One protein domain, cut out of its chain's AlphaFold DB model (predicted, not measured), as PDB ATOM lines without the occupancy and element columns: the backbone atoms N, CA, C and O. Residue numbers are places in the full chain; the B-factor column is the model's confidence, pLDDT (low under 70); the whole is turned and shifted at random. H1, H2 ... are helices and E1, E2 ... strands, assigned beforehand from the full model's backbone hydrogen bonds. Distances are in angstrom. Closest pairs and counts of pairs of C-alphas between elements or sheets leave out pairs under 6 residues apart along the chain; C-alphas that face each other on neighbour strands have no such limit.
ATOM      1  N   SER A  40      93.587 173.919 134.002       93.94
ATOM      2  CA  SER A  40      92.383 173.092 134.127       93.94
ATOM      3  C   SER A  40      92.063 172.308 132.850       93.94
ATOM      4  O   SER A  40      91.562 171.181 132.946       93.94
ATOM      5  N   GLU A  41      92.396 172.851 131.673       93.31
ATOM      6  CA  GLU A  41      92.304 172.142 130.395       93.31
ATOM      7  C   GLU A  41      93.347 171.024 130.313       93.31
ATOM      8  O   GLU A  41      93.018 169.930 129.852       93.31
ATOM      9  N   VAL A  42      94.562 171.255 130.823       91.06
ATOM     10  CA  VAL A  42      95.615 170.228 130.926       91.06
ATOM     11  C   VAL A  42      95.203 169.128 131.901       91.06
ATOM     12  O   VAL A  42      95.224 167.949 131.545       91.06
ATOM     13  N   ARG A  43      94.753 169.509 133.105       93.56
ATOM     14  CA  ARG A  43      94.367 168.588 134.185       93.56
ATOM     15  C   ARG A  43      93.263 167.625 133.775       93.56
ATOM     16  O   ARG A  43      93.294 166.455 134.146       93.56
ATOM     17  N   HIS A  44      92.271 168.116 133.040       96.19
ATOM     18  CA  HIS A  44      91.109 167.316 132.657       96.19
ATOM     19  C   HIS A  44      91.147 166.848 131.204       96.19
ATOM     20  O   HIS A  44      90.204 166.181 130.779       96.19
ATOM     21  N   GLN A  45      92.197 167.203 130.456       93.62
ATOM     22  CA  GLN A  45      92.323 166.959 129.019       93.62
ATOM     23  C   GLN A  45      91.076 167.451 128.258       93.62
ATOM     24  O   GLN A  45      90.444 166.716 127.506       93.62
ATOM     25  N   LYS A  46      90.686 168.709 128.495       94.94
ATOM     26  CA  LYS A  46      89.495 169.351 127.905       94.94
ATOM     27  C   LYS A  46      89.875 170.576 127.073       94.94
ATOM     28  O   LYS A  46      91.044 170.933 126.976       94.94
ATOM     29  N   GLY A  47      88.877 171.196 126.445       92.00
ATOM     30  CA  GLY A  47      89.050 172.449 125.714       92.00
ATOM     31  C   GLY A  47      89.972 172.314 124.504       92.00
ATOM     32  O   GLY A  47      89.887 171.330 123.761       92.00
ATOM     33  N   ARG A  48      90.829 173.312 124.273       88.25
ATOM     34  CA  ARG A  48      91.749 173.313 123.125       88.25
ATOM     35  C   ARG A  48      92.859 172.285 123.313       88.25
ATOM     36  O   ARG A  48      93.205 171.593 122.356       88.25
ATOM     37  N   PHE A  49      93.363 172.151 124.538       88.31
ATOM     38  CA  PHE A  49      94.389 171.164 124.867       88.31
ATOM     39  C   PHE A  49      93.892 169.730 124.641       88.31
ATOM     40  O   PHE A  49      94.542 168.956 123.943       88.31
ATOM     41  N   GLY A  50      92.706 169.393 125.161       91.31
ATOM     42  CA  GLY A  50      92.118 168.056 125.031       91.31
ATOM     43  C   GLY A  50      91.922 167.613 123.581       91.31
ATOM     44  O   GLY A  50      92.276 166.493 123.229       91.31
ATOM     45  N   LYS A  51      91.434 168.507 122.711       91.50
ATOM     46  CA  LYS A  51      91.282 168.210 121.274       91.50
ATOM     47  C   LYS A  51      92.623 167.883 120.617       91.50
ATOM     48  O   LYS A  51      92.736 166.874 119.930       91.50
ATOM     49  N   ALA A  52      93.645 168.701 120.873       87.19
ATOM     50  CA  ALA A  52      94.986 168.473 120.339       87.19
ATOM     51  C   ALA A  52      95.627 167.187 120.890       87.19
ATOM     52  O   ALA A  52      96.394 166.531 120.183       87.19
ATOM     53  N   PHE A  53      95.317 166.825 122.137       89.25
ATOM     54  CA  PHE A  53      95.779 165.589 122.759       89.25
ATOM     55  C   PHE A  53      95.168 164.352 122.083       89.25
ATOM     56  O   PHE A  53      95.907 163.458 121.686       89.25
ATOM     57  N   GLU A  54      93.855 164.324 121.853       90.56
ATOM     58  CA  GLU A  54      93.186 163.211 121.155       90.56
ATOM     59  C   GLU A  54      93.632 163.082 119.681       90.56
ATOM     60  O   GLU A  54      93.895 161.983 119.185       90.56
ATOM     61  N   GLU A  55      93.816 164.206 118.977       88.00
ATOM     62  CA  GLU A  55      94.410 164.217 117.629       88.00
ATOM     63  C   GLU A  55      95.820 163.608 117.613       88.00
ATOM     64  O   GLU A  55      96.163 162.833 116.717       88.00
ATOM     65  N   LEU A  56      96.648 163.918 118.614       84.88
ATOM     66  CA  LEU A  56      97.981 163.335 118.733       84.88
ATOM     67  C   LEU A  56      97.906 161.820 118.944       84.88
ATOM     68  O   LEU A  56      98.594 161.077 118.245       84.88
ATOM     69  N   LEU A  57      97.070 161.370 119.881       86.38
ATOM     70  CA  LEU A  57      96.931 159.957 120.232       86.38
ATOM     71  C   LEU A  57      96.464 159.111 119.044       86.38
ATOM     72  O   LEU A  57      97.029 158.046 118.794       86.38
ATOM     73  N   SER A  58      95.489 159.615 118.281       85.44
ATOM     74  CA  SER A  58      95.019 158.964 117.051       85.44
ATOM     75  C   SER A  58      96.089 158.913 115.957       85.44
ATOM     76  O   SER A  58      96.175 157.927 115.231       85.44
ATOM     77  N   THR A  59      96.940 159.938 115.857       86.00
ATOM     78  CA  THR A  59      97.998 160.004 114.838       86.00
ATOM     79  C   THR A  59      99.123 159.004 115.101       86.00
ATOM     80  O   THR A  59      99.721 158.485 114.160       86.00
ATOM     81  N   ILE A  60      99.440 158.747 116.371       84.38
ATOM     82  CA  ILE A  60     100.578 157.900 116.760       84.38
ATOM     83  C   ILE A  60     100.161 156.498 117.231       84.38
ATOM     84  O   ILE A  60     101.031 155.716 117.603       84.38
ATOM     85  N   SER A  61      98.862 156.179 117.197       84.06
ATOM     86  CA  SER A  61      98.294 154.872 117.558       84.06
ATOM     87  C   SER A  61      98.762 154.362 118.928       84.06
ATOM     88  O   SER A  61      99.364 153.293 119.038       84.06
ATOM     89  N   VAL A  62      98.509 155.150 119.975       84.81
ATOM     90  CA  VAL A  62      98.885 154.812 121.360       84.81
ATOM     91  C   VAL A  62      98.046 153.652 121.905       84.81
ATOM     92  O   VAL A  62      96.833 153.620 121.714       84.81
ATOM     93  N   ASP A  63      98.679 152.716 122.617       89.12
ATOM     94  CA  ASP A  63      97.980 151.642 123.328       89.12
ATOM     95  C   ASP A  63      97.254 152.147 124.591       89.12
ATOM     96  O   ASP A  63      97.618 153.161 125.188       89.12
ATOM     97  N   GLU A  64      96.252 151.398 125.049       89.81
ATOM     98  CA  GLU A  64      95.404 151.788 126.185       89.81
ATOM     99  C   GLU A  64      96.184 152.031 127.492       89.81
ATOM    100  O   GLU A  64      95.843 152.921 128.277       89.81
ATOM    101  N   SER A  65      97.255 151.268 127.731       89.06
ATOM    102  CA  SER A  65      98.090 151.424 128.929       89.06
ATOM    103  C   SER A  65      98.843 152.752 128.880       89.06
ATOM    104  O   SER A  65      98.849 153.515 129.853       89.06
ATOM    105  N   THR A  66      99.449 153.060 127.735       85.06
ATOM    106  CA  THR A  66     100.160 154.319 127.522       85.06
ATOM    107  C   THR A  66      99.199 155.508 127.580       85.06
ATOM    108  O   THR A  66      99.489 156.477 128.285       85.06
ATOM    109  N   TYR A  67      98.020 155.406 126.955       87.88
ATOM    110  CA  TYR A  67      96.952 156.408 127.044       87.88
ATOM    111  C   TYR A  67      96.555 156.697 128.497       87.88
ATOM    112  O   TYR A  67      96.606 157.845 128.954       87.88
ATOM    113  N   SER A  68      96.233 155.646 129.256       90.56
ATOM    114  CA  SER A  68      95.840 155.748 130.664       90.56
ATOM    115  C   SER A  68      96.936 156.378 131.525       90.56
ATOM    116  O   SER A  68      96.662 157.242 132.364       90.56
ATOM    117  N   ASN A  69      98.194 155.994 131.298       87.25
ATOM    118  CA  ASN A  69      99.328 156.568 132.012       87.25
ATOM    119  C   ASN A  69      99.493 158.068 131.710       87.25
ATOM    120  O   ASN A  69      99.714 158.858 132.626       87.25
ATOM    121  N   TRP A  70      99.343 158.485 130.451       89.00
ATOM    122  CA  TRP A  70      99.483 159.892 130.062       89.00
ATOM    123  C   TRP A  70      98.377 160.752 130.662       89.00
ATOM    124  O   TRP A  70      98.657 161.821 131.204       89.00
ATOM    125  N   ARG A  71      97.132 160.264 130.648       91.25
ATOM    126  CA  ARG A  71      96.015 160.959 131.299       91.25
ATOM    127  C   ARG A  71      96.256 161.173 132.783       91.25
ATOM    128  O   ARG A  71      96.019 162.271 133.282       91.25
ATOM    129  N   ARG A  72      96.759 160.152 133.476       90.19
ATOM    130  CA  ARG A  72      97.082 160.259 134.899       90.19
ATOM    131  C   ARG A  72      98.182 161.289 135.155       90.19
ATOM    132  O   ARG A  72      98.005 162.156 136.000       90.19
ATOM    133  N   GLN A  73      99.269 161.250 134.388       86.44
ATOM    134  CA  GLN A  73     100.370 162.208 134.541       86.44
ATOM    135  C   GLN A  73      99.921 163.652 134.294       86.44
ATOM    136  O   GLN A  73     100.274 164.547 135.058       86.44
ATOM    137  N   LEU A  74      99.114 163.888 133.258       89.19
ATOM    138  CA  LEU A  74      98.582 165.218 132.957       89.19
ATOM    139  C   LEU A  74      97.585 165.697 134.019       89.19
ATOM    140  O   LEU A  74      97.569 166.885 134.344       89.19
ATOM    141  N   PHE A  75      96.792 164.788 134.596       91.50
ATOM    142  CA  PHE A  75      95.929 165.094 135.736       91.50
ATOM    143  C   PHE A  75      96.738 165.532 136.959       91.50
ATOM    144  O   PHE A  75      96.415 166.552 137.571       91.50
ATOM    145  N   ASP A  76      97.800 164.797 137.284       87.12
ATOM    146  CA  ASP A  76      98.654 165.102 138.428       87.12
ATOM    147  C   ASP A  76      99.379 166.444 138.218       87.12
ATOM    148  O   ASP A  76      99.283 167.335 139.061       87.12
ATOM    149  N   ILE A  77     100.016 166.648 137.058       85.00
ATOM    150  CA  ILE A  77     100.756 167.880 136.732       85.00
ATOM    151  C   ILE A  77      99.836 169.101 136.676       85.00
ATOM    152  O   ILE A  77     100.176 170.149 137.223       85.00
ATOM    153  N   GLY A  78      98.658 168.978 136.060       87.88
ATOM    154  CA  GLY A  78      97.676 170.062 136.005       87.88
ATOM    155  C   GLY A  78      97.079 170.427 137.373       87.88
ATOM    156  O   GLY A  78      96.389 171.438 137.489       87.88
ATOM    157  N   GLY A  79      97.317 169.613 138.408       87.88
ATOM    158  CA  GLY A  79      96.966 169.907 139.797       87.88
ATOM    159  C   GLY A  79      98.073 170.590 140.609       87.88
ATOM    160  O   GLY A  79      97.794 171.059 141.712       87.88
ATOM    161  N   ILE A  80      99.307 170.653 140.100       86.94
ATOM    162  CA  ILE A  80     100.447 171.259 140.800       86.94
ATOM    163  C   ILE A  80     100.451 172.776 140.573       86.94
ATOM    164  O   ILE A  80     100.232 173.255 139.459       86.94
ATOM    165  N   ALA A  81     100.734 173.542 141.630       86.62
ATOM    166  CA  ALA A  81     100.910 174.988 141.529       86.62
ATOM    167  C   ALA A  81     102.092 175.333 140.605       86.62
ATOM    168  O   ALA A  81     103.189 174.798 140.759       86.62
ATOM    169  N   GLY A  82     101.870 176.248 139.664       86.75
ATOM    170  CA  GLY A  82     102.850 176.614 138.646       86.75
ATOM    171  C   GLY A  82     102.608 178.003 138.068       86.75
ATOM    172  O   GLY A  82     101.817 178.781 138.602       86.75
ATOM    173  N   PHE A  83     103.286 178.311 136.966       89.06
ATOM    174  CA  PHE A  83     103.193 179.610 136.297       89.06
ATOM    175  C   PHE A  83     102.341 179.516 135.039       89.06
ATOM    176  O   PHE A  83     102.557 178.626 134.222       89.06
ATOM    177  N   VAL A  84     101.415 180.455 134.853       88.94
ATOM    178  CA  VAL A  84     100.658 180.598 133.604       88.94
ATOM    179  C   VAL A  84     101.238 181.768 132.821       88.94
ATOM    180  O   VAL A  84     101.255 182.898 133.305       88.94
ATOM    181  N   LEU A  85     101.728 181.492 131.617       87.81
ATOM    182  CA  LEU A  85     102.259 182.488 130.696       87.81
ATOM    183  C   LEU A  85     101.257 182.683 129.564       87.81
ATOM    184  O   LEU A  85     101.102 181.818 128.703       87.81
ATOM    185  N   VAL A  86     100.579 183.826 129.559       83.00
ATOM    186  CA  VAL A  86      99.707 184.224 128.452       83.00
ATOM    187  C   VAL A  86     100.550 185.045 127.484       83.00
ATOM    188  O   VAL A  86     101.011 186.133 127.824       83.00
ATOM    189  N   GLY A  87     100.809 184.507 126.293       70.88
ATOM    190  CA  GLY A  87     101.524 185.247 125.257       70.88
ATOM    191  C   GLY A  87     100.688 186.438 124.789       70.88
ATOM    192  O   GLY A  87      99.541 186.259 124.380       70.88
ATOM    193  N   SER A  88     101.249 187.651 124.828       56.84
ATOM    194  CA  SER A  88     100.692 188.767 124.057       56.84
ATOM    195  C   SER A  88     100.974 188.480 122.586       56.84
ATOM    196  O   SER A  88     102.135 188.401 122.188       56.84
ATOM    197  N   ARG A  89      99.912 188.210 121.827       57.56
ATOM    198  CA  ARG A  89      99.969 188.076 120.369       57.56
ATOM    199  C   ARG A  89     100.279 189.410 119.710       57.56
ATOM    200  O   ARG A  89      99.806 190.436 120.246       57.56
TER     201      ARG A  89
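This is residues 40 to 89 of the 89 residues of the protein "Disease resistance protein (TIR-NBS-LRR class)" of Medicago truncatula (UniProt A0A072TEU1). Two long helices, H2 and H3, run in opposite directions with a gap between them, like the arms of a flat, loose U joined at one end by residues 61 to 63, and the short helix H1 fits between their other ends, where H2 begins and H3 ends. From H3 the last stretch leads away from this helical body, and residues 81 to 89, with the short strand E1, stick out from it as a free tail. The printed part has 50 residues with three named helices and one named strand, in the order H1, H2, H3, E1 along the chain, and the class is mostly helix. The whole is loose, with a radius of gyration of the C-alphas of 12.3 A, and flat, its C-alphas spanning 35 by 25 by 13 A.

H2 covers residues 47 to 60 and measures 20.6 A from first to last C-alpha; C-alpha 47 is at (89.050, 172.449, 125.714). H3 covers residues 64 to 77 and measures 20.0 A, ending with C-alpha 77 at (100.756, 167.880, 136.732). H1 covers residues 40 to 44, with C-alpha 40 at (92.383, 173.092, 134.127). E1 covers residues 83 to 85, and C-alpha 85 is at (102.259, 182.488, 130.696).

H2 and H3 are close but not clearly touching, with 1 pair of C-alphas within 8 A, those of Leu 57 and Tyr 67 at 7.7 A. Their lines stand at a shallow tilt of 30 degrees, and they run opposite ways. H1 touches H3, which meets it with residues 74 to 77 alone; the closest C-alphas are those of Arg 43 and Phe 75, 4.1 A apart. H1 and H2 touch only at the corner by their link, H2 with residues 47 to 50 alone; the closest C-alphas are those of Glu 41 and Gly 47, 5.7 A apart. E1 is apart from H1, H2 and H3, and pairs with no named strand. In H1, H2 and H3 every O i to N i+4 pair is within hydrogen-bond range.

The two C-alphas farthest apart are those of Ser 65 and Ser 88, at 37.7 A. Residues 58 to 65, of which 58 to 60 belong to H2, stand free, and so do residues 81 to 89, of which 83 to 85 belong to E1. Without these stretches the body has 33 residues and spans 24 by 21 by 8 A. The links from H1 to H2, from H2 to H3 and from H3 to E1 are tight, with 2, 3 and 5 residues. The printed part has no cut and ends at Arg 89, the chain's last residue. The mean pLDDT of the printed part is 87.2, and residues 88 to 89 are under 70.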